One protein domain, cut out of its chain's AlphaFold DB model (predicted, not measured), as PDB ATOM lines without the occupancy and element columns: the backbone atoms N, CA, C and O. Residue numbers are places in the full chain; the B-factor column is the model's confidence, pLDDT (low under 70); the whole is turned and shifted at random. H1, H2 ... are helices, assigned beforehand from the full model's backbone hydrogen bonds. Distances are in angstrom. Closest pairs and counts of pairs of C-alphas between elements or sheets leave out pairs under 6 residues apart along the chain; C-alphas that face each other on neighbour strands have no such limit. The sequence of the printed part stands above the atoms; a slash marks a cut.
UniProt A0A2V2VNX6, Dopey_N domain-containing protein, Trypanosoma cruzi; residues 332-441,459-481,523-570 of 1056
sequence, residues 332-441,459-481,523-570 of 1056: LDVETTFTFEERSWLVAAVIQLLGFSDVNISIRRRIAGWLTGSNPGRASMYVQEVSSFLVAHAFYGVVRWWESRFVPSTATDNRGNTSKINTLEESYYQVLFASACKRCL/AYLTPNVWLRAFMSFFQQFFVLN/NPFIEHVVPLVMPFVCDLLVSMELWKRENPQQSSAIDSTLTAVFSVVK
ATOM      1  N   LEU A 332     155.505 145.558 156.617       87.56
ATOM      2  CA  LEU A 332     154.723 146.341 155.643       87.56
ATOM      3  C   LEU A 332     155.243 146.230 154.199       87.56
ATOM      4  O   LEU A 332     154.499 146.520 153.256       87.56
ATOM      5  N   ASP A 333     156.492 145.792 154.039       82.62
ATOM      6  CA  ASP A 333     157.188 145.559 152.769       82.62
ATOM      7  C   ASP A 333     156.695 144.303 152.027       82.62
ATOM      8  O   ASP A 333     156.803 144.221 150.803       82.62
ATOM      9  N   VAL A 334     156.112 143.328 152.734       80.38
ATOM     10  CA  VAL A 334     155.636 142.071 152.136       80.38
ATOM     11  C   VAL A 334     154.225 142.230 151.558       80.38
ATOM     12  O   VAL A 334     153.207 141.924 152.185       80.38
ATOM     13  N   GLU A 335     154.175 142.657 150.296       75.44
ATOM     14  CA  GLU A 335     152.934 142.926 149.548       75.44
ATOM     15  C   GLU A 335     152.063 141.686 149.274       75.44
ATOM     16  O   GLU A 335     150.897 141.811 148.915       75.44
ATOM     17  N   THR A 336     152.606 140.476 149.434       67.50
ATOM     18  CA  THR A 336     151.936 139.214 149.068       67.50
ATOM     19  C   THR A 336     150.832 138.777 150.036       67.50
ATOM     20  O   THR A 336     150.195 137.751 149.808       67.50
ATOM     21  N   THR A 337     150.620 139.518 151.129       77.81
ATOM     22  CA  THR A 337     149.742 139.118 152.244       77.81
ATOM     23  C   THR A 337     148.437 139.901 152.307       77.81
ATOM     24  O   THR A 337     147.378 139.312 152.515       77.81
ATOM     25  N   PHE A 338     148.521 141.217 152.117       89.00
ATOM     26  CA  PHE A 338     147.421 142.165 152.231       89.00
ATOM     27  C   PHE A 338     147.545 143.233 151.146       89.00
ATOM     28  O   PHE A 338     148.640 143.711 150.829       89.00
ATOM     29  N   THR A 339     146.401 143.656 150.616       91.12
ATOM     30  CA  THR A 339     146.320 144.768 149.662       91.12
ATOM     31  C   THR A 339     146.843 146.078 150.271       91.12
ATOM     32  O   THR A 339     147.018 146.205 151.484       91.12
ATOM     33  N   PHE A 340     147.107 147.084 149.432       91.25
ATOM     34  CA  PHE A 340     147.517 148.413 149.908       91.25
ATOM     35  C   PHE A 340     146.466 149.054 150.839       91.25
ATOM     36  O   PHE A 340     146.823 149.632 151.868       91.25
ATOM     37  N   GLU A 341     145.173 148.899 150.524       90.00
ATOM     38  CA  GLU A 341     144.060 149.383 151.357       90.00
ATOM     39  C   GLU A 341     144.038 148.694 152.730       90.00
ATOM     40  O   GLU A 341     144.024 149.368 153.757       90.00
ATOM     41  N   GLU A 342     144.139 147.362 152.768       91.62
ATOM     42  CA  GLU A 342     144.202 146.591 154.018       91.62
ATOM     43  C   GLU A 342     145.433 146.962 154.861       91.62
ATOM     44  O   GLU A 342     145.306 147.244 156.055       91.62
ATOM     45  N   ARG A 343     146.623 147.068 154.250       92.88
ATOM     46  CA  ARG A 343     147.829 147.564 154.944       92.88
ATOM     47  C   ARG A 343     147.602 148.966 155.522       92.88
ATOM     48  O   ARG A 343     147.947 149.202 156.680       92.88
ATOM     49  N   SER A 344     146.953 149.862 154.776       93.81
ATOM     50  CA  SER A 344     146.602 151.210 155.248       93.81
ATOM     51  C   SER A 344     145.602 151.193 156.410       93.81
ATOM     52  O   SER A 344     145.749 151.975 157.347       93.81
ATOM     53  N   TRP A 345     144.610 150.294 156.416       94.56
ATOM     54  CA  TRP A 345     143.666 150.157 157.533       94.56
ATOM     55  C   TRP A 345     144.327 149.581 158.793       94.56
ATOM     56  O   TRP A 345     144.030 150.045 159.897       94.56
ATOM     57  N   LEU A 346     145.265 148.633 158.665       95.38
ATOM     58  CA  LEU A 346     146.087 148.191 159.800       95.38
ATOM     59  C   LEU A 346     146.962 149.329 160.337       95.38
ATOM     60  O   LEU A 346     147.010 149.543 161.549       95.38
ATOM     61  N   VAL A 347     147.600 150.098 159.451       95.69
ATOM     62  CA  VAL A 347     148.368 151.294 159.824       95.69
ATOM     63  C   VAL A 347     147.468 152.324 160.519       95.69
ATOM     64  O   VAL A 347     147.854 152.833 161.566       95.69
ATOM     65  N   ALA A 348     146.236 152.549 160.054       96.00
ATOM     66  CA  ALA A 348     145.272 153.428 160.720       96.00
ATOM     67  C   ALA A 348     144.903 152.948 162.136       96.00
ATOM     68  O   ALA A 348     144.916 153.735 163.087       96.00
ATOM     69  N   ALA A 349     144.642 151.647 162.301       96.06
ATOM     70  CA  ALA A 349     144.369 151.044 163.603       96.06
ATOM     71  C   ALA A 349     145.548 151.192 164.581       96.06
ATOM     72  O   ALA A 349     145.328 151.393 165.777       96.06
ATOM     73  N   VAL A 350     146.786 151.115 164.082       95.06
ATOM     74  CA  VAL A 350     148.008 151.290 164.876       95.06
ATOM     75  C   VAL A 350     148.306 152.767 165.173       95.06
ATOM     76  O   VAL A 350     148.651 153.089 166.307       95.06
ATOM     77  N   ILE A 351     148.126 153.684 164.218       94.75
ATOM     78  CA  ILE A 351     148.308 155.133 164.430       94.75
ATOM     79  C   ILE A 351     147.338 155.645 165.492       94.75
ATOM     80  O   ILE A 351     147.759 156.369 166.395       94.75
ATOM     81  N   GLN A 352     146.069 155.222 165.458       94.94
ATOM     82  CA  GLN A 352     145.094 155.629 166.471       94.94
ATOM     83  C   GLN A 352     145.555 155.271 167.895       94.94
ATOM     84  O   GLN A 352     145.282 156.028 168.829       94.94
ATOM     85  N   LEU A 353     146.314 154.178 168.075       93.44
ATOM     86  CA  LEU A 353     146.896 153.847 169.376       93.44
ATOM     87  C   LEU A 353     147.865 154.923 169.877       93.44
ATOM     88  O   LEU A 353     147.840 155.209 171.064       93.44
ATOM     89  N   LEU A 354     148.670 155.571 169.030       92.00
ATOM     90  CA  LEU A 354     149.565 156.657 169.472       92.00
ATOM     91  C   LEU A 354     148.803 157.873 170.028       92.00
ATOM     92  O   LEU A 354     149.342 158.609 170.861       92.00
ATOM     93  N   GLY A 355     147.561 158.065 169.578       89.50
ATOM     94  CA  GLY A 355     146.703 159.193 169.921       89.50
ATOM     95  C   GLY A 355     145.987 159.107 171.270       89.50
ATOM     96  O   GLY A 355     145.477 160.125 171.742       89.50
ATOM     97  N   PHE A 356     145.934 157.936 171.915       90.19
ATOM     98  CA  PHE A 356     145.351 157.832 173.256       90.19
ATOM     99  C   PHE A 356     146.339 158.280 174.348       90.19
ATOM    100  O   PHE A 356     147.559 158.132 174.239       90.19
ATOM    101  N   SER A 357     145.799 158.859 175.422       81.75
ATOM    102  CA  SER A 357     146.564 159.467 176.522       81.75
ATOM    103  C   SER A 357     147.168 158.454 177.501       81.75
ATOM    104  O   SER A 357     148.089 158.792 178.232       81.75
ATOM    105  N   ASP A 358     146.669 157.219 177.510       79.94
ATOM    106  CA  ASP A 358     147.097 156.104 178.365       79.94
ATOM    107  C   ASP A 358     148.242 155.265 177.757       79.94
ATOM    108  O   ASP A 358     148.668 154.265 178.335       79.94
ATOM    109  N   VAL A 359     148.759 155.635 176.579       84.12
ATOM    110  CA  VAL A 359     149.637 154.749 175.800       84.12
ATOM    111  C   VAL A 359     151.090 154.788 176.264       84.12
ATOM    112  O   VAL A 359     151.867 155.693 175.945       84.12
ATOM    113  N   ASN A 360     151.443 153.710 176.958       86.50
ATOM    114  CA  ASN A 360     152.756 153.373 177.486       86.50
ATOM    115  C   ASN A 360     153.882 153.393 176.424       86.50
ATOM    116  O   ASN A 360     153.716 152.928 175.291       86.50
ATOM    117  N   ILE A 361     155.077 153.839 176.834       86.56
ATOM    118  CA  ILE A 361     156.332 153.850 176.057       86.56
ATOM    119  C   ILE A 361     156.601 152.486 175.391       86.56
ATOM    120  O   ILE A 361     157.005 152.418 174.230       86.56
ATOM    121  N   SER A 362     156.303 151.380 176.085       87.88
ATOM    122  CA  SER A 362     156.503 150.016 175.566       87.88
ATOM    123  C   SER A 362     155.640 149.686 174.334       87.88
ATOM    124  O   SER A 362     156.001 148.804 173.548       87.88
ATOM    125  N   ILE A 363     154.506 150.373 174.158       90.69
ATOM    126  CA  ILE A 363     153.662 150.292 172.958       90.69
ATOM    127  C   ILE A 363     154.227 151.228 171.883       90.69
ATOM    128  O   ILE A 363     154.472 150.768 170.771       90.69
ATOM    129  N   ARG A 364     154.534 152.490 172.226       89.81
ATOM    130  CA  ARG A 364     155.116 153.485 171.298       89.81
ATOM    131  C   ARG A 364     156.366 152.954 170.584       89.81
ATOM    132  O   ARG A 364     156.422 152.998 169.360       89.81
ATOM    133  N   ARG A 365     157.296 152.324 171.317       87.50
ATOM    134  CA  ARG A 365     158.511 151.697 170.752       87.50
ATOM    135  C   ARG A 365     158.217 150.568 169.753       87.50
ATOM    136  O   ARG A 365     158.953 150.399 168.790       87.50
ATOM    137  N   ARG A 366     157.161 149.775 169.971       91.19
ATOM    138  CA  ARG A 366     156.769 148.691 169.048       91.19
ATOM    139  C   ARG A 366     156.104 149.220 167.787       91.19
ATOM    140  O   ARG A 366     156.360 148.705 166.708       91.19
ATOM    141  N   ILE A 367     155.276 150.253 167.936       92.44
ATOM    142  CA  ILE A 367     154.678 150.961 166.803       92.44
ATOM    143  C   ILE A 367     155.787 151.578 165.946       92.44
ATOM    144  O   ILE A 367     155.795 151.364 164.739       92.44
ATOM    145  N   ALA A 368     156.766 152.240 166.575       88.88
ATOM    146  CA  ALA A 368     157.958 152.729 165.893       88.88
ATOM    147  C   ALA A 368     158.689 151.601 165.151       88.88
ATOM    148  O   ALA A 368     158.790 151.674 163.934       88.88
ATOM    149  N   GLY A 369     159.074 150.518 165.836       88.00
ATOM    150  CA  GLY A 369     159.788 149.391 165.218       88.00
ATOM    151  C   GLY A 369     159.049 148.681 164.072       88.00
ATOM    152  O   GLY A 369     159.692 148.111 163.198       88.00
ATOM    153  N   TRP A 370     157.712 148.716 164.030       91.81
ATOM    154  CA  TRP A 370     156.946 148.194 162.889       91.81
ATOM    155  C   TRP A 370     156.912 149.174 161.704       91.81
ATOM    156  O   TRP A 370     157.066 148.756 160.558       91.81
ATOM    157  N   LEU A 371     156.780 150.479 161.975       91.38
ATOM    158  CA  LEU A 371     156.768 151.533 160.952       91.38
ATOM    159  C   LEU A 371     158.175 151.883 160.414       91.38
ATOM    160  O   LEU A 371     158.290 152.376 159.297       91.38
ATOM    161  N   THR A 372     159.249 151.616 161.163       88.06
ATOM    162  CA  THR A 372     160.646 151.760 160.700       88.06
ATOM    163  C   THR A 372     161.235 150.477 160.121       88.06
ATOM    164  O   THR A 372     162.338 150.502 159.580       88.06
ATOM    165  N   GLY A 373     160.536 149.350 160.269       84.94
ATOM    166  CA  GLY A 373     161.064 148.030 159.950       84.94
ATOM    167  C   GLY A 373     162.121 147.545 160.951       84.94
ATOM    168  O   GLY A 373     162.599 148.273 161.824       84.94
ATOM    169  N   SER A 374     162.496 146.273 160.811       78.75
ATOM    170  CA  SER A 374     163.299 145.533 161.797       78.75
ATOM    171  C   SER A 374     164.793 145.886 161.832       78.75
ATOM    172  O   SER A 374     165.506 145.368 162.689       78.75
ATOM    173  N   ASN A 375     165.295 146.706 160.900       79.19
ATOM    174  CA  ASN A 375     166.714 147.063 160.805       79.19
ATOM    175  C   ASN A 375     166.912 148.579 161.002       79.19
ATOM    176  O   ASN A 375     166.565 149.345 160.097       79.19
ATOM    177  N   PRO A 376     167.512 149.025 162.123       73.19
ATOM    178  CA  PRO A 376     167.651 150.447 162.433       73.19
ATOM    179  C   PRO A 376     168.480 151.206 161.388       73.19
ATOM    180  O   PRO A 376     168.102 152.303 160.984       73.19
ATOM    181  N   GLY A 377     169.533 150.586 160.843       74.00
ATOM    182  CA  GLY A 377     170.393 151.192 159.818       74.00
ATOM    183  C   GLY A 377     169.730 151.386 158.447       74.00
ATOM    184  O   GLY A 377     170.341 151.962 157.550       74.00
ATOM    185  N   ARG A 378     168.492 150.907 158.255       81.81
ATOM    186  CA  ARG A 378     167.669 151.158 157.055       81.81
ATOM    187  C   ARG A 378     166.338 151.849 157.366       81.81
ATOM    188  O   ARG A 378     165.515 151.984 156.465       81.81
ATOM    189  N   ALA A 379     166.139 152.322 158.598       84.06
ATOM    190  CA  ALA A 379     164.874 152.900 159.049       84.06
ATOM    191  C   ALA A 379     164.392 154.073 158.175       84.06
ATOM    192  O   ALA A 379     163.221 154.113 157.815       84.06
ATOM    193  N   SER A 380     165.283 154.993 157.784       85.69
ATOM    194  CA  SER A 380     164.932 156.120 156.898       85.69
ATOM    195  C   SER A 380     164.445 155.648 155.523       85.69
ATOM    196  O   SER A 380     163.341 156.018 155.128       85.69
ATOM    197  N   MET A 381     165.185 154.755 154.850       85.81
ATOM    198  CA  MET A 381     164.765 154.191 153.558       85.81
ATOM    199  C   MET A 381     163.438 153.430 153.665       85.81
ATOM    200  O   MET A 381     162.552 153.630 152.844       85.81
ATOM    201  N   TYR A 382     163.261 152.603 154.699       88.81
ATOM    202  CA  TYR A 382     162.021 151.851 154.904       88.81
ATOM    203  C   TYR A 382     160.821 152.779 155.159       88.81
ATOM    204  O   TYR A 382     159.731 152.562 154.629       88.81
ATOM    205  N   VAL A 383     161.008 153.853 155.935       89.00
ATOM    206  CA  VAL A 383     159.971 154.875 156.120       89.00
ATOM    207  C   VAL A 383     159.666 155.580 154.797       89.00
ATOM    208  O   VAL A 383     158.492 155.755 154.485       89.00
ATOM    209  N   GLN A 384     160.684 155.935 154.007       89.81
ATOM    210  CA  GLN A 384     160.525 156.614 152.719       89.81
ATOM    211  C   GLN A 384     159.791 155.754 151.678       89.81
ATOM    212  O   GLN A 384     158.850 156.241 151.055       89.81
ATOM    213  N   GLU A 385     160.214 154.501 151.491       87.75
ATOM    214  CA  GLU A 385     159.753 153.612 150.414       87.75
ATOM    215  C   GLU A 385     158.463 152.851 150.759       87.75
ATOM    216  O   GLU A 385     157.670 152.571 149.864       87.75
ATOM    217  N   VAL A 386     158.235 152.521 152.039       88.31
ATOM    218  CA  VAL A 386     157.135 151.632 152.463       88.31
ATOM    219  C   VAL A 386     156.093 152.369 153.304       88.31
ATOM    220  O   VAL A 386     154.909 152.389 152.966       88.31
ATOM    221  N   SER A 387     156.504 152.968 154.424       91.06
ATOM    222  CA  SER A 387     155.536 153.434 155.432       91.06
ATOM    223  C   SER A 387     154.924 154.801 155.126       91.06
ATOM    224  O   SER A 387     153.788 155.051 155.522       91.06
ATOM    225  N   SER A 388     155.635 155.677 154.413       92.69
ATOM    226  CA  SER A 388     155.221 157.049 154.082       92.69
ATOM    227  C   SER A 388     153.829 157.118 153.443       92.69
ATOM    228  O   SER A 388     152.924 157.749 153.993       92.69
ATOM    229  N   PHE A 389     153.625 156.398 152.338       93.94
ATOM    230  CA  PHE A 389     152.362 156.355 151.604       93.94
ATOM    231  C   PHE A 389     151.244 155.644 152.375       93.94
ATOM    232  O   PHE A 389     150.102 156.094 152.328       93.94
ATOM    233  N   LEU A 390     151.554 154.580 153.124       94.62
ATOM    234  CA  LEU A 390     150.567 153.869 153.950       94.62
ATOM    235  C   LEU A 390     150.050 154.744 155.102       94.62
ATOM    236  O   LEU A 390     148.853 154.759 155.385       94.62
ATOM    237  N   VAL A 391     150.938 155.507 155.749       95.31
ATOM    238  CA  VAL A 391     150.570 156.470 156.795       95.31
ATOM    239  C   VAL A 391     149.776 157.634 156.194       95.31
ATOM    240  O   VAL A 391     148.727 157.988 156.729       95.31
ATOM    241  N   ALA A 392     150.212 158.192 155.061       94.38
ATOM    242  CA  ALA A 392     149.483 159.250 154.362       94.38
ATOM    243  C   ALA A 392     148.063 158.805 153.960       94.38
ATOM    244  O   ALA A 392     147.094 159.511 154.236       94.38
ATOM    245  N   HIS A 393     147.917 157.597 153.406       94.25
ATOM    246  CA  HIS A 393     146.620 157.028 153.035       94.25
ATOM    247  C   HIS A 393     145.729 156.727 154.256       94.25
ATOM    248  O   HIS A 393     144.516 156.938 154.212       94.25
ATOM    249  N   ALA A 394     146.318 156.306 155.382       94.50
ATOM    250  CA  ALA A 394     145.597 156.133 156.642       94.50
ATOM    251  C   ALA A 394     144.991 157.452 157.160       94.50
ATOM    252  O   ALA A 394     143.835 157.456 157.587       94.50
ATOM    253  N   PHE A 395     145.731 158.568 157.086       94.88
ATOM    254  CA  PHE A 395     145.199 159.902 157.399       94.88
ATOM    255  C   PHE A 395     144.124 160.329 156.391       94.88
ATOM    256  O   PHE A 395     143.026 160.693 156.808       94.88
ATOM    257  N   TYR A 396     144.396 160.214 155.085       93.25
ATOM    258  CA  TYR A 396     143.443 160.529 154.014       93.25
ATOM    259  C   TYR A 396     142.070 159.876 154.235       93.25
ATOM    260  O   TYR A 396     141.057 160.572 154.276       93.25
ATOM    261  N   GLY A 397     142.026 158.556 154.440       90.31
ATOM    262  CA  GLY A 397     140.762 157.832 154.590       90.31
ATOM    263  C   GLY A 397     139.974 158.214 155.851       90.31
ATOM    264  O   GLY A 397     138.749 158.311 155.799       90.31
ATOM    265  N   VAL A 398     140.649 158.528 156.968       92.06
ATOM    266  CA  VAL A 398     139.972 159.044 158.177       92.06
ATOM    267  C   VAL A 398     139.379 160.426 157.942       92.06
ATOM    268  O   VAL A 398     138.248 160.673 158.360       92.06
ATOM    269  N   VAL A 399     140.110 161.313 157.264       91.62
ATOM    270  CA  VAL A 399     139.637 162.667 156.944       91.62
ATOM    271  C   VAL A 399     138.450 162.600 155.987       91.62
ATOM    272  O   VAL A 399     137.411 163.183 156.282       91.62
ATOM    273  N   ARG A 400     138.523 161.793 154.921       88.94
ATOM    274  CA  ARG A 400     137.392 161.574 154.004       88.94
ATOM    275  C   ARG A 400     136.170 160.976 154.693       88.94
ATOM    276  O   ARG A 400     135.048 161.426 154.455       88.94
ATOM    277  N   TRP A 401     136.365 159.987 155.564       90.00
ATOM    278  CA  TRP A 401     135.269 159.413 156.342       90.00
ATOM    279  C   TRP A 401     134.628 160.457 157.263       90.00
ATOM    280  O   TRP A 401     133.401 160.572 157.294       90.00
ATOM    281  N   TRP A 402     135.443 161.263 157.947       89.00
ATOM    282  CA  TRP A 402     134.993 162.362 158.797       89.00
ATOM    283  C   TRP A 402     134.191 163.415 158.015       89.00
ATOM    284  O   TRP A 402     133.042 163.684 158.370       89.00
ATOM    285  N   GLU A 403     134.744 163.934 156.912       86.50
ATOM    286  CA  GLU A 403     134.069 164.865 155.996       86.50
ATOM    287  C   GLU A 403     132.700 164.315 155.567       86.50
ATOM    288  O   GLU A 403     131.682 164.986 155.723       86.50
ATOM    289  N   SER A 404     132.653 163.058 155.111       84.38
ATOM    290  CA  SER A 404     131.431 162.428 154.591       84.38
ATOM    291  C   SER A 404     130.303 162.250 155.616       84.38
ATOM    292  O   SER A 404     129.150 162.049 155.225       84.38
ATOM    293  N   ARG A 405     130.620 162.268 156.920       82.19
ATOM    294  CA  ARG A 405     129.666 161.985 158.004       82.19
ATOM    295  C   ARG A 405     129.305 163.199 158.856       82.19
ATOM    296  O   ARG A 405     128.212 163.195 159.420       82.19
ATOM    297  N   PHE A 406     130.187 164.193 158.966       81.19
ATOM    298  CA  PHE A 406     130.029 165.307 159.910       81.19
ATOM    299  C   PHE A 406     130.097 166.701 159.275       81.19
ATOM    300  O   PHE A 406     129.747 167.664 159.952       81.19
ATOM    301  N   VAL A 407     130.495 166.830 158.004       75.38
ATOM    302  CA  VAL A 407     130.513 168.116 157.285       75.38
ATOM    303  C   VAL A 407     129.290 168.207 156.351       75.38
ATOM    304  O   VAL A 407     128.980 167.231 155.661       75.38
ATOM    305  N   PRO A 408     128.572 169.345 156.289       66.38
ATOM    306  CA  PRO A 408     127.424 169.503 155.397       66.38
ATOM    307  C   PRO A 408     127.777 169.312 153.916       66.38
ATOM    308  O   PRO A 408     128.787 169.816 153.430       66.38
ATOM    309  N   SER A 409     126.877 168.688 153.150       55.75
ATOM    310  CA  SER A 409     127.067 168.420 151.710       55.75
ATOM    311  C   SER A 409     127.170 169.674 150.822       55.75
ATOM    312  O   SER A 409     127.469 169.567 149.638       55.75
ATOM    313  N   THR A 410     126.931 170.869 151.368       49.38
ATOM    314  CA  THR A 410     127.182 172.170 150.713       49.38
ATOM    315  C   THR A 410     128.633 172.653 150.858       49.38
ATOM    316  O   THR A 410     128.972 173.730 150.369       49.38
ATOM    317  N   ALA A 411     129.477 171.886 151.553       49.47
ATOM    318  CA  ALA A 411     130.901 172.142 151.762       49.47
ATOM    319  C   ALA A 411     131.798 170.954 151.351       49.47
ATOM    320  O   ALA A 411     133.017 171.064 151.439       49.47
ATOM    321  N   THR A 412     131.220 169.829 150.913       50.00
ATOM    322  CA  THR A 412     131.974 168.638 150.491       50.00
ATOM    323  C   THR A 412     132.577 168.816 149.100       50.00
ATOM    324  O   THR A 412     131.873 169.133 148.143       50.00
ATOM    325  N   ASP A 413     133.880 168.577 149.013       51.88
ATOM    326  CA  ASP A 413     134.737 168.865 147.866       51.88
ATOM    327  C   ASP A 413     134.632 167.814 146.737       51.88
ATOM    328  O   ASP A 413     134.625 166.611 147.000       51.88
ATOM    329  N   ASN A 414     134.617 168.258 145.474       48.44
ATOM    330  CA  ASN A 414     134.555 167.397 144.276       48.44
ATOM    331  C   ASN A 414     135.950 167.016 143.725       48.44
ATOM    332  O   ASN A 414     136.073 166.541 142.591       48.44
ATOM    333  N   ARG A 415     137.024 167.218 144.506       44.91
ATOM    334  CA  ARG A 415     138.372 166.740 144.159       44.91
ATOM    335  C   ARG A 415     138.440 165.215 144.164       44.91
ATOM    336  O   ARG A 415     138.602 164.581 145.209       44.91
ATOM    337  N   GLY A 416     138.373 164.667 142.954       40.03
ATOM    338  CA  GLY A 416     138.193 163.247 142.692       40.03
ATOM    339  C   GLY A 416     136.709 162.893 142.676       40.03
ATOM    340  O   GLY A 416     135.926 163.429 143.458       40.03
ATOM    341  N   ASN A 417     136.321 161.975 141.783       37.62
ATOM    342  CA  ASN A 417     134.999 161.353 141.840       37.62
ATOM    343  C   ASN A 417     134.708 160.954 143.289       37.62
ATOM    344  O   ASN A 417     135.519 160.252 143.894       37.62
ATOM    345  N   THR A 418     133.538 161.325 143.809       43.16
ATOM    346  CA  THR A 418     133.012 160.772 145.059       43.16
ATOM    347  C   THR A 418     132.619 159.310 144.828       43.16
ATOM    348  O   THR A 418     131.444 158.933 144.811       43.16
ATOM    349  N   SER A 419     133.631 158.456 144.640       48.19
ATOM    350  CA  SER A 419     133.532 157.024 144.865       48.19
ATOM    351  C   SER A 419     133.041 156.872 146.293       48.19
ATOM    352  O   SER A 419     133.794 157.108 147.239       48.19
ATOM    353  N   LYS A 420     131.743 156.586 146.434       58.62
ATOM    354  CA  LYS A 420     131.100 156.355 147.727       58.62
ATOM    355  C   LYS A 420     132.005 155.426 148.524       58.62
ATOM    356  O   LYS A 420     132.273 154.329 148.037       58.62
ATOM    357  N   ILE A 421     132.461 155.900 149.688       67.56
ATOM    358  CA  ILE A 421     133.339 155.155 150.600       67.56
ATOM    359  C   ILE A 421     132.817 153.725 150.675       67.56
ATOM    360  O   ILE A 421     131.617 153.512 150.889       67.56
ATOM    361  N   ASN A 422     133.693 152.755 150.409       79.69
ATOM    362  CA  ASN A 422     133.257 151.375 150.253       79.69
ATOM    363  C   ASN A 422     132.573 150.917 151.548       79.69
ATOM    364  O   ASN A 422     133.030 151.226 152.645       79.69
ATOM    365  N   THR A 423     131.488 150.143 151.465       84.12
ATOM    366  CA  THR A 423     130.740 149.728 152.673       84.12
ATOM    367  C   THR A 423     131.600 148.932 153.664       84.12
ATOM    368  O   THR A 423     131.341 148.948 154.868       84.12
ATOM    369  N   LEU A 424     132.649 148.268 153.168       86.50
ATOM    370  CA  LEU A 424     133.684 147.621 153.973       86.50
ATOM    371  C   LEU A 424     134.593 148.641 154.680       86.50
ATOM    372  O   LEU A 424     134.758 148.574 155.896       86.50
ATOM    373  N   GLU A 425     135.150 149.586 153.928       86.69
ATOM    374  CA  GLU A 425     136.003 150.678 154.410       86.69
ATOM    375  C   GLU A 425     135.289 151.508 155.491       86.69
ATOM    376  O   GLU A 425     135.806 151.713 156.590       86.69
ATOM    377  N   GLU A 426     134.037 151.884 155.226       87.44
ATOM    378  CA  GLU A 426     133.184 152.612 156.161       87.44
ATOM    379  C   GLU A 426     132.995 151.849 157.483       87.44
ATOM    380  O   GLU A 426     132.950 152.461 158.552       87.44
ATOM    381  N   SER A 427     132.931 150.511 157.439       89.75
ATOM    382  CA  SER A 427     132.816 149.679 158.641       89.75
ATOM    383  C   SER A 427     134.093 149.688 159.494       89.75
ATOM    384  O   SER A 427     133.997 149.697 160.723       89.75
ATOM    385  N   TYR A 428     135.281 149.763 158.880       92.06
ATOM    386  CA  TYR A 428     136.542 149.892 159.613       92.06
ATOM    387  C   TYR A 428     136.628 151.250 160.319       92.06
ATOM    388  O   TYR A 428     136.886 151.292 161.524       92.06
ATOM    389  N   TYR A 429     136.314 152.350 159.626       92.81
ATOM    390  CA  TYR A 429     136.309 153.685 160.233       92.81
ATOM    391  C   TYR A 429     135.234 153.851 161.323       92.81
ATOM    392  O   TYR A 429     135.510 154.453 162.361       92.81
ATOM    393  N   GLN A 430     134.059 153.222 161.185       90.56
ATOM    394  CA  GLN A 430     133.066 153.149 162.270       90.56
ATOM    395  C   GLN A 430     133.604 152.438 163.527       90.56
ATOM    396  O   GLN A 430     133.288 152.849 164.646       90.56
ATOM    397  N   VAL A 431     134.433 151.396 163.379       91.12
ATOM    398  CA  VAL A 431     135.070 150.715 164.522       91.12
ATOM    399  C   VAL A 431     136.155 151.591 165.163       91.12
ATOM    400  O   VAL A 431     136.230 151.639 166.393       91.12
ATOM    401  N   LEU A 432     136.949 152.324 164.370       93.06
ATOM    402  CA  LEU A 432     137.923 153.309 164.874       93.06
ATOM    403  C   LEU A 432     137.226 154.421 165.676       93.06
ATOM    404  O   LEU A 432     137.644 154.735 166.793       93.06
ATOM    405  N   PHE A 433     136.106 154.942 165.168       91.75
ATOM    406  CA  PHE A 433     135.261 155.918 165.863       91.75
ATOM    407  C   PHE A 433     134.707 155.374 167.191       91.75
ATOM    408  O   PHE A 433     134.885 155.986 168.244       91.75
ATOM    409  N   ALA A 434     134.101 154.181 167.179       89.12
ATOM    410  CA  ALA A 434     133.565 153.557 168.392       89.12
ATOM    411  C   ALA A 434     134.659 153.262 169.440       89.12
ATOM    412  O   ALA A 434     134.419 153.378 170.644       89.12
ATOM    413  N   SER A 435     135.871 152.915 168.993       89.00
ATOM    414  CA  SER A 435     137.060 152.770 169.843       89.00
ATOM    415  C   SER A 435     137.476 154.108 170.468       89.00
ATOM    416  O   SER A 435     137.737 154.158 171.674       89.00
ATOM    417  N   ALA A 436     137.454 155.204 169.696       89.62
ATOM    418  CA  ALA A 436     137.747 156.551 170.187       89.62
ATOM    419  C   ALA A 436     136.783 156.979 171.302       89.62
ATOM    420  O   ALA A 436     137.234 157.287 172.407       89.62
ATOM    421  N   CYS A 437     135.469 156.912 171.053       87.12
ATOM    422  CA  CYS A 437     134.446 157.210 172.059       87.12
ATOM    423  C   CYS A 437     134.647 156.364 173.323       87.12
ATOM    424  O   CYS A 437     134.756 156.901 174.424       87.12
ATOM    425  N   LYS A 438     134.783 155.039 173.176       84.94
ATOM    426  CA  LYS A 438     134.876 154.108 174.310       84.94
ATOM    427  C   LYS A 438     136.113 154.307 175.197       84.94
ATOM    428  O   LYS A 438     136.048 153.960 176.375       84.94
ATOM    429  N   ARG A 439     137.238 154.798 174.660       83.31
ATOM    430  CA  ARG A 439     138.456 155.061 175.453       83.31
ATOM    431  C   ARG A 439     138.529 156.480 176.010       83.31
ATOM    432  O   ARG A 439     139.151 156.674 177.047       83.31
ATOM    433  N   CYS A 440     137.932 157.465 175.339       82.12
ATOM    434  CA  CYS A 440     137.995 158.862 175.774       82.12
ATOM    435  C   CYS A 440     136.836 159.288 176.690       82.12
ATOM    436  O   CYS A 440     136.975 160.291 177.387       82.12
ATOM    437  N   LEU A 441     135.724 158.548 176.728       79.25
ATOM    438  CA  LEU A 441     134.583 158.837 177.602       79.25
ATOM    439  C   LEU A 441     134.604 157.974 178.876       79.25
ATOM    440  O   LEU A 441     134.878 156.773 178.798       79.25
ATOM    441  N   ALA A 459     131.573 163.661 168.349       79.31
ATOM    442  CA  ALA A 459     132.220 163.557 167.048       79.31
ATOM    443  C   ALA A 459     133.704 163.976 167.107       79.31
ATOM    444  O   ALA A 459     134.592 163.218 166.703       79.31
ATOM    445  N   TYR A 460     133.980 165.135 167.715       82.00
ATOM    446  CA  TYR A 460     135.313 165.738 167.831       82.00
ATOM    447  C   TYR A 460     136.384 164.835 168.475       82.00
ATOM    448  O   TYR A 460     137.578 165.091 168.292       82.00
ATOM    449  N   LEU A 461     136.005 163.775 169.203       87.88
ATOM    450  CA  LEU A 461     136.950 162.854 169.841       87.88
ATOM    451  C   LEU A 461     137.871 162.162 168.830       87.88
ATOM    452  O   LEU A 461     139.061 162.015 169.105       87.88
ATOM    453  N   THR A 462     137.358 161.770 167.658       90.19
ATOM    454  CA  THR A 462     138.173 161.059 166.656       90.19
ATOM    455  C   THR A 462     139.255 161.969 166.058       90.19
ATOM    456  O   THR A 462     140.430 161.609 166.185       90.19
ATOM    457  N   PRO A 463     138.942 163.176 165.542       91.81
ATOM    458  CA  PRO A 463     139.967 164.148 165.158       91.81
ATOM    459  C   PRO A 463     140.978 164.455 166.275       91.81
ATOM    460  O   PRO A 463     142.180 164.460 166.032       91.81
ATOM    461  N   ASN A 464     140.531 164.614 167.528       90.88
ATOM    462  CA  ASN A 464     141.425 164.888 168.664       90.88
ATOM    463  C   ASN A 464     142.375 163.723 169.008       90.88
ATOM    464  O   ASN A 464     143.484 163.950 169.495       90.88
ATOM    465  N   VAL A 465     141.971 162.466 168.797       92.75
ATOM    466  CA  VAL A 465     142.880 161.309 168.905       92.75
ATOM    467  C   VAL A 465     143.896 161.336 167.758       92.75
ATOM    468  O   VAL A 465     145.089 161.169 167.999       92.75
ATOM    469  N   TRP A 466     143.462 161.619 166.531       95.19
ATOM    470  CA  TRP A 466     144.339 161.627 165.356       95.19
ATOM    471  C   TRP A 466     145.343 162.789 165.337       95.19
ATOM    472  O   TRP A 466     146.508 162.573 165.009       95.19
ATOM    473  N   LEU A 467     144.969 163.981 165.813       94.06
ATOM    474  CA  LEU A 467     145.907 165.091 166.034       94.06
ATOM    475  C   LEU A 467     146.965 164.758 167.105       94.06
ATOM    476  O   LEU A 467     148.142 165.073 166.935       94.06
ATOM    477  N   ARG A 468     146.595 164.044 168.180       91.75
ATOM    478  CA  ARG A 468     147.562 163.543 169.182       91.75
ATOM    479  C   ARG A 468     148.472 162.440 168.636       91.75
ATOM    480  O   ARG A 468     149.651 162.380 168.997       91.75
ATOM    481  N   ALA A 469     147.961 161.598 167.739       92.88
ATOM    482  CA  ALA A 469     148.775 160.622 167.024       92.88
ATOM    483  C   ALA A 469     149.786 161.322 166.096       92.88
ATOM    484  O   ALA A 469     150.967 160.997 166.142       92.88
ATOM    485  N   PHE A 470     149.355 162.344 165.348       94.31
ATOM    486  CA  PHE A 470     150.219 163.160 164.488       94.31
ATOM    487  C   PHE A 470     151.346 163.854 165.269       94.31
ATOM    488  O   PHE A 470     152.513 163.715 164.907       94.31
ATOM    489  N   MET A 471     151.037 164.498 166.404       90.44
ATOM    490  CA  MET A 471     152.058 165.081 167.293       90.44
ATOM    491  C   MET A 471     153.101 164.060 167.770       90.44
ATOM    492  O   MET A 471     154.240 164.428 168.055       90.44
ATOM    493  N   SER A 472     152.749 162.772 167.841       87.38
ATOM    494  CA  SER A 472     153.690 161.729 168.255       87.38
ATOM    495  C   SER A 472     154.820 161.511 167.236       87.38
ATOM    496  O   SER A 472     155.901 161.104 167.649       87.38
ATOM    497  N   PHE A 473     154.637 161.833 165.946       88.38
ATOM    498  CA  PHE A 473     155.704 161.741 164.932       88.38
ATOM    499  C   PHE A 473     156.853 162.732 165.152       88.38
ATOM    500  O   PHE A 473     157.965 162.479 164.699       88.38
ATOM    501  N   PHE A 474     156.617 163.824 165.883       86.00
ATOM    502  CA  PHE A 474     157.637 164.823 166.215       86.00
ATOM    503  C   PHE A 474     158.448 164.462 167.474       86.00
ATOM    504  O   PHE A 474     159.417 165.143 167.803       86.00
ATOM    505  N   GLN A 475     158.071 163.400 168.197       79.50
ATOM    506  CA  GLN A 475     158.710 163.010 169.456       79.50
ATOM    507  C   GLN A 475     159.946 162.123 169.237       79.50
ATOM    508  O   GLN A 475     160.028 161.342 168.291       79.50
ATOM    509  N   GLN A 476     160.900 162.201 170.170       63.84
ATOM    510  CA  GLN A 476     162.220 161.561 170.061       63.84
ATOM    511  C   GLN A 476     162.210 160.021 170.048       63.84
ATOM    512  O   GLN A 476     163.228 159.426 169.728       63.84
ATOM    513  N   PHE A 477     161.095 159.342 170.339       66.19
ATOM    514  CA  PHE A 477     161.062 157.869 170.361       66.19
ATOM    515  C   PHE A 477     161.139 157.208 168.967       66.19
ATOM    516  O   PHE A 477     161.235 155.985 168.881       66.19
ATOM    517  N   PHE A 478     161.102 158.004 167.891       60.69
ATOM    518  CA  PHE A 478     161.431 157.587 166.521       60.69
ATOM    519  C   PHE A 478     162.902 157.856 166.136       60.69
ATOM    520  O   PHE A 478     163.312 157.518 165.027       60.69
ATOM    521  N   VAL A 479     163.699 158.455 167.029       56.47
ATOM    522  CA  VAL A 479     165.144 158.643 166.850       56.47
ATOM    523  C   VAL A 479     165.864 157.424 167.418       56.47
ATOM    524  O   VAL A 479     165.759 157.112 168.604       56.47
ATOM    525  N   LEU A 480     166.583 156.718 166.551       49.44
ATOM    526  CA  LEU A 480     167.463 155.619 166.931       49.44
ATOM    527  C   LEU A 480     168.804 156.205 167.379       49.44
ATOM    528  O   LEU A 480     169.628 156.571 166.545       49.44
ATOM    529  N   ASN A 481     169.007 156.307 168.691       37.31
ATOM    530  CA  ASN A 481     170.326 156.598 169.243       37.31
ATOM    531  C   ASN A 481     171.158 155.309 169.262       37.31
ATOM    532  O   ASN A 481     170.839 154.391 170.018       37.31
ATOM    533  N   ASN A 523     164.911 162.618 162.326       84.19
ATOM    534  CA  ASN A 523     163.747 161.757 162.511       84.19
ATOM    535  C   ASN A 523     163.082 161.498 161.137       84.19
ATOM    536  O   ASN A 523     162.546 162.444 160.546       84.19
ATOM    537  N   PRO A 524     163.057 160.245 160.638       86.00
ATOM    538  CA  PRO A 524     162.621 159.949 159.273       86.00
ATOM    539  C   PRO A 524     161.125 160.208 159.046       86.00
ATOM    540  O   PRO A 524     160.696 160.397 157.909       86.00
ATOM    541  N   PHE A 525     160.320 160.271 160.113       88.38
ATOM    542  CA  PHE A 525     158.910 160.648 160.009       88.38
ATOM    543  C   PHE A 525     158.746 162.138 159.705       88.38
ATOM    544  O   PHE A 525     157.882 162.497 158.910       88.38
ATOM    545  N   ILE A 526     159.592 163.004 160.270       87.75
ATOM    546  CA  ILE A 526     159.555 164.446 159.979       87.75
ATOM    547  C   ILE A 526     159.997 164.712 158.531       87.75
ATOM    548  O   ILE A 526     159.436 165.585 157.874       87.75
ATOM    549  N   GLU A 527     160.955 163.938 158.014       86.62
ATOM    550  CA  GLU A 527     161.486 164.111 156.656       86.62
ATOM    551  C   GLU A 527     160.566 163.546 155.558       86.62
ATOM    552  O   GLU A 527     160.357 164.207 154.543       86.62
ATOM    553  N   HIS A 528     159.992 162.349 155.744       89.75
ATOM    554  CA  HIS A 528     159.276 161.642 154.668       89.75
ATOM    555  C   HIS A 528     157.767 161.458 154.898       89.75
ATOM    556  O   HIS A 528     157.039 161.205 153.942       89.75
ATOM    557  N   VAL A 529     157.277 161.555 156.140       91.75
ATOM    558  CA  VAL A 529     155.870 161.251 156.479       91.75
ATOM    559  C   VAL A 529     155.064 162.522 156.720       91.75
ATOM    560  O   VAL A 529     154.005 162.697 156.121       91.75
ATOM    561  N   VAL A 530     155.571 163.437 157.550       92.50
ATOM    562  CA  VAL A 530     154.902 164.707 157.872       92.50
ATOM    563  C   VAL A 530     154.547 165.513 156.612       92.50
ATOM    564  O   VAL A 530     153.391 165.920 156.530       92.50
ATOM    565  N   PRO A 531     155.422 165.688 155.594       92.00
ATOM    566  CA  PRO A 531     155.063 166.433 154.383       92.00
ATOM    567  C   PRO A 531     153.893 165.824 153.593       92.00
ATOM    568  O   PRO A 531     153.097 166.566 153.028       92.00
ATOM    569  N   LEU A 532     153.756 164.491 153.578       92.62
ATOM    570  CA  LEU A 532     152.660 163.794 152.887       92.62
ATOM    571  C   LEU A 532     151.359 163.779 153.701       92.62
ATOM    572  O   LEU A 532     150.272 163.734 153.135       92.62
ATOM    573  N   VAL A 533     151.466 163.784 155.031       93.94
ATOM    574  CA  VAL A 533     150.321 163.780 155.956       93.94
ATOM    575  C   VAL A 533     149.737 165.182 156.147       93.94
ATOM    576  O   VAL A 533     148.532 165.315 156.366       93.94
ATOM    577  N   MET A 534     150.565 166.226 156.054       93.12
ATOM    578  CA  MET A 534     150.171 167.597 156.378       93.12
ATOM    579  C   MET A 534     148.936 168.107 155.618       93.12
ATOM    580  O   MET A 534     148.069 168.671 156.284       93.12
ATOM    581  N   PRO A 535     148.769 167.897 154.292       91.56
ATOM    582  CA  PRO A 535     147.580 168.378 153.587       91.56
ATOM    583  C   PRO A 535     146.281 167.822 154.182       91.56
ATOM    584  O   PRO A 535     145.329 168.568 154.393       91.56
ATOM    585  N   PHE A 536     146.278 166.541 154.568       93.62
ATOM    586  CA  PHE A 536     145.135 165.902 155.223       93.62
ATOM    587  C   PHE A 536     144.926 166.411 156.655       93.62
ATOM    588  O   PHE A 536     143.792 166.497 157.114       93.62
ATOM    589  N   VAL A 537     145.993 166.789 157.369       93.56
ATOM    590  CA  VAL A 537     145.873 167.456 158.678       93.56
ATOM    591  C   VAL A 537     145.271 168.856 158.524       93.56
ATOM    592  O   VAL A 537     144.391 169.206 159.303       93.56
ATOM    593  N   CYS A 538     145.656 169.629 157.507       91.75
ATOM    594  CA  CYS A 538     145.030 170.919 157.199       91.75
ATOM    595  C   CYS A 538     143.548 170.763 156.817       91.75
ATOM    596  O   CYS A 538     142.709 171.475 157.368       91.75
ATOM    597  N   ASP A 539     143.200 169.795 155.961       89.81
ATOM    598  CA  ASP A 539     141.801 169.474 155.639       89.81
ATOM    599  C   ASP A 539     141.011 169.050 156.898       89.81
ATOM    600  O   ASP A 539     139.878 169.494 157.108       89.81
ATOM    601  N   LEU A 540     141.623 168.270 157.801       92.19
ATOM    602  CA  LEU A 540     141.021 167.919 159.090       92.19
ATOM    603  C   LEU A 540     140.750 169.168 159.942       92.19
ATOM    604  O   LEU A 540     139.639 169.316 160.441       92.19
ATOM    605  N   LEU A 541     141.716 170.082 160.070       91.62
ATOM    606  CA  LEU A 541     141.557 171.336 160.815       91.62
ATOM    607  C   LEU A 541     140.438 172.214 160.232       91.62
ATOM    608  O   LEU A 541     139.580 172.679 160.981       91.62
ATOM    609  N   VAL A 542     140.383 172.361 158.904       90.56
ATOM    610  CA  VAL A 542     139.295 173.065 158.204       90.56
ATOM    611  C   VAL A 542     137.939 172.418 158.501       90.56
ATOM    612  O   VAL A 542     136.985 173.112 158.854       90.56
ATOM    613  N   SER A 543     137.841 171.090 158.399       88.25
ATOM    614  CA  SER A 543     136.593 170.361 158.660       88.25
ATOM    615  C   SER A 543     136.141 170.463 160.125       88.25
ATOM    616  O   SER A 543     134.943 170.545 160.398       88.25
ATOM    617  N   MET A 544     137.085 170.507 161.073       87.69
ATOM    618  CA  MET A 544     136.819 170.712 162.497       87.69
ATOM    619  C   MET A 544     136.315 172.128 162.786       87.69
ATOM    620  O   MET A 544     135.381 172.279 163.569       87.69
ATOM    621  N   GLU A 545     136.894 173.153 162.157       87.62
ATOM    622  CA  GLU A 545     136.469 174.550 162.319       87.62
ATOM    623  C   GLU A 545     135.081 174.796 161.704       87.62
ATOM    624  O   GLU A 545     134.222 175.413 162.338       87.62
ATOM    625  N   LEU A 546     134.798 174.225 160.527       85.25
ATOM    626  CA  LEU A 546     133.446 174.222 159.951       85.25
ATOM    627  C   LEU A 546     132.426 173.583 160.907       85.25
ATOM    628  O   LEU A 546     131.375 174.165 161.172       85.25
ATOM    629  N   TRP A 547     132.759 172.425 161.479       83.88
ATOM    630  CA  TRP A 547     131.895 171.728 162.433       83.88
ATOM    631  C   TRP A 547     131.721 172.494 163.763       83.88
ATOM    632  O   TRP A 547     130.622 172.520 164.327       83.88
ATOM    633  N   LYS A 548     132.777 173.168 164.246       84.12
ATOM    634  CA  LYS A 548     132.784 174.013 165.457       84.12
ATOM    635  C   LYS A 548     131.856 175.223 165.322       84.12
ATOM    636  O   LYS A 548     131.158 175.546 166.282       84.12
ATOM    637  N   ARG A 549     131.783 175.842 164.136       81.81
ATOM    638  CA  ARG A 549     130.842 176.944 163.838       81.81
ATOM    639  C   ARG A 549     129.380 176.522 163.948       81.81
ATOM    640  O   ARG A 549     128.557 177.304 164.413       81.81
ATOM    641  N   GLU A 550     129.062 175.288 163.562       78.75
ATOM    642  CA  GLU A 550     127.710 174.732 163.697       78.75
ATOM    643  C   GLU A 550     127.403 174.254 165.130       78.75
ATOM    644  O   GLU A 550     126.245 174.258 165.546       78.75
ATOM    645  N   ASN A 551     128.429 173.882 165.910       75.31
ATOM    646  CA  ASN A 551     128.293 173.259 167.234       75.31
ATOM    647  C   ASN A 551     129.126 173.975 168.329       75.31
ATOM    648  O   ASN A 551     129.994 173.357 168.959       75.31
ATOM    649  N   PRO A 552     128.849 175.257 168.648       72.56
ATOM    650  CA  PRO A 552     129.706 176.082 169.513       72.56
ATOM    651  C   PRO A 552     129.818 175.615 170.978       72.56
ATOM    652  O   PRO A 552     130.684 176.083 171.713       72.56
ATOM    653  N   GLN A 553     128.974 174.683 171.433       66.12
ATOM    654  CA  GLN A 553     128.959 174.205 172.825       66.12
ATOM    655  C   GLN A 553     130.173 173.336 173.216       66.12
ATOM    656  O   GLN A 553     130.316 173.015 174.395       66.12
ATOM    657  N   GLN A 554     131.030 172.931 172.267       64.31
ATOM    658  CA  GLN A 554     132.084 171.922 172.492       64.31
ATOM    659  C   GLN A 554     133.528 172.423 172.251       64.31
ATOM    660  O   GLN A 554     134.458 171.621 172.189       64.31
ATOM    661  N   SER A 555     133.733 173.744 172.158       63.31
ATOM    662  CA  SER A 555     135.023 174.363 171.785       63.31
ATOM    663  C   SER A 555     136.208 173.975 172.685       63.31
ATOM    664  O   SER A 555     137.262 173.585 172.191       63.31
ATOM    665  N   SER A 556     136.044 174.017 174.012       68.69
ATOM    666  CA  SER A 556     137.177 174.041 174.957       68.69
ATOM    667  C   SER A 556     138.095 172.814 174.914       68.69
ATOM    668  O   SER A 556     139.302 172.940 175.120       68.69
ATOM    669  N   ALA A 557     137.554 171.625 174.633       67.94
ATOM    670  CA  ALA A 557     138.361 170.414 174.488       67.94
ATOM    671  C   ALA A 557     139.205 170.446 173.202       67.94
ATOM    672  O   ALA A 557     140.378 170.072 173.229       67.94
ATOM    673  N   ILE A 558     138.620 170.936 172.104       78.56
ATOM    674  CA  ILE A 558     139.274 171.077 170.798       78.56
ATOM    675  C   ILE A 558     140.432 172.074 170.908       78.56
ATOM    676  O   ILE A 558     141.564 171.740 170.558       78.56
ATOM    677  N   ASP A 559     140.167 173.249 171.481       80.50
ATOM    678  CA  ASP A 559     141.134 174.347 171.593       80.50
ATOM    679  C   ASP A 559     142.405 173.925 172.371       80.50
ATOM    680  O   ASP A 559     143.519 174.348 172.047       80.50
ATOM    681  N   SER A 560     142.274 173.022 173.354       83.44
ATOM    682  CA  SER A 560     143.422 172.482 174.101       83.44
ATOM    683  C   SER A 560     144.362 171.622 173.238       83.44
ATOM    684  O   SER A 560     145.583 171.783 173.303       83.44
ATOM    685  N   THR A 561     143.813 170.756 172.377       84.69
ATOM    686  CA  THR A 561     144.606 169.920 171.461       84.69
ATOM    687  C   THR A 561     145.212 170.757 170.341       84.69
ATOM    688  O   THR A 561     146.369 170.539 169.987       84.69
ATOM    689  N   LEU A 562     144.468 171.731 169.807       87.88
ATOM    690  CA  LEU A 562     144.964 172.646 168.777       87.88
ATOM    691  C   LEU A 562     146.171 173.449 169.273       87.88
ATOM    692  O   LEU A 562     147.205 173.464 168.610       87.88
ATOM    693  N   THR A 563     146.098 174.010 170.486       85.88
ATOM    694  CA  THR A 563     147.233 174.714 171.115       85.88
ATOM    695  C   THR A 563     148.480 173.824 171.196       85.88
ATOM    696  O   THR A 563     149.584 174.268 170.884       85.88
ATOM    697  N   ALA A 564     148.313 172.543 171.552       86.12
ATOM    698  CA  ALA A 564     149.420 171.590 171.572       86.12
ATOM    699  C   ALA A 564     149.996 171.343 170.162       86.12
ATOM    700  O   ALA A 564     151.212 171.419 169.990       86.12
ATOM    701  N   VAL A 565     149.149 171.132 169.145       88.06
ATOM    702  CA  VAL A 565     149.585 170.931 167.747       88.06
ATOM    703  C   VAL A 565     150.401 172.127 167.247       88.06
ATOM    704  O   VAL A 565     151.518 171.940 166.766       88.06
ATOM    705  N   PHE A 566     149.899 173.352 167.421       85.81
ATOM    706  CA  PHE A 566     150.562 174.573 166.949       85.81
ATOM    707  C   PHE A 566     151.872 174.906 167.686       85.81
ATOM    708  O   PHE A 566     152.720 175.604 167.136       85.81
ATOM    709  N   SER A 567     152.096 174.374 168.893       82.56
ATOM    710  CA  SER A 567     153.398 174.501 169.577       82.56
ATOM    711  C   SER A 567     154.477 173.543 169.039       82.56
ATOM    712  O   SER A 567     155.671 173.852 169.098       82.56
ATOM    713  N   VAL A 568     154.068 172.390 168.493       84.94
ATOM    714  CA  VAL A 568     154.958 171.312 168.026       84.94
ATOM    715  C   VAL A 568     155.275 171.420 166.530       84.94
ATOM    716  O   VAL A 568     156.408 171.165 166.120       84.94
ATOM    717  N   VAL A 569     154.289 171.776 165.705       85.06
ATOM    718  CA  VAL A 569     154.406 171.792 164.237       85.06
ATOM    719  C   VAL A 569     155.061 173.093 163.755       85.06
ATOM    720  O   VAL A 569     154.780 174.172 164.274       85.06
ATOM    721  N   LYS A 570     155.934 173.018 162.740       83.00
ATOM    722  CA  LYS A 570     156.513 174.213 162.100       83.00
ATOM    723  C   LYS A 570     155.471 174.962 161.269       83.00
ATOM    724  O   LYS A 570     154.755 174.339 160.489       83.00
TER     725      LYS A 570
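Overview. This is residues 332 to 441, 459 to 481 and 523 to 570 of the 1056 residues of the protein "Dopey_N domain-containing protein" of Trypanosoma cruzi (UniProt A0A2V2VNX6). What shape do the helices make? H3, H5, H7 and H8 run roughly along the longest axis; H1 and H4, side by side, cross H3 and H5 on one side, while H7 and H8 lie on the other. H2 folds back beside the end of H1, and short H6 packs on H3. How is it made up? The class is all helix: 181 residues are printed, with eight named helices, H1 to H8 in chain order, and no named strand. The whole is compact, with a radius of gyration of the C-alphas of 16.2 A and spans of 49 by 35 by 30 A.

Along the chain. Where do the helices run? H1, residues 340 to 354, begins with C-alpha 340 at (147.517, 148.413, 149.908); H2 is 361 to 371, H3 376 to 406, 40.5 A long with a kink of 53 degrees near 383, and H4 423 to 440, 25.9 A. What follows? H5 is 461 to 472, H6 524 to 528, H7 530 to 550, 29.6 A, and H8 552 to 568, 25.7 A with a kink of 40 degrees near 559, ending with C-alpha 568 at (154.958, 171.312, 168.026).

Arrangement. What do H3, H5 and H7 form? They are an up and down bundle, each helix running against the one before: H3 touches H7, closest C-alphas Ala 392 and Val 533, 4.9 A. What crosses them? H1 is about perpendicular to H3 at 88 degrees and touches it, closest C-alphas Ala 348 and Ala 394, 4.9 A. H4 touches H5, closest C-alphas Ala 436 and Thr 462, 5.7 A. Are the backbones complete? Every O i to N i+4 pair is within hydrogen-bond range in H4, H5 and H6, against 9 of 11 in H1, 6 of 7 in H2, 22 of 27 in H3, 14 of 17 in H7 and 9 of 13 in H8.

Size, cuts and confidence. Where is it cut? Residues 442 to 458 and 482 to 522 are not printed; the C-alphas across the gaps are 11.8 A and 10.7 A apart. Which stretches are uncertain? Mean pLDDT of the printed part is 83.3; under 70 are residues 336, 408 to 421, 476 to 481 and 553 to 557, of which 408 to 421 are in the long link from H3 to H4.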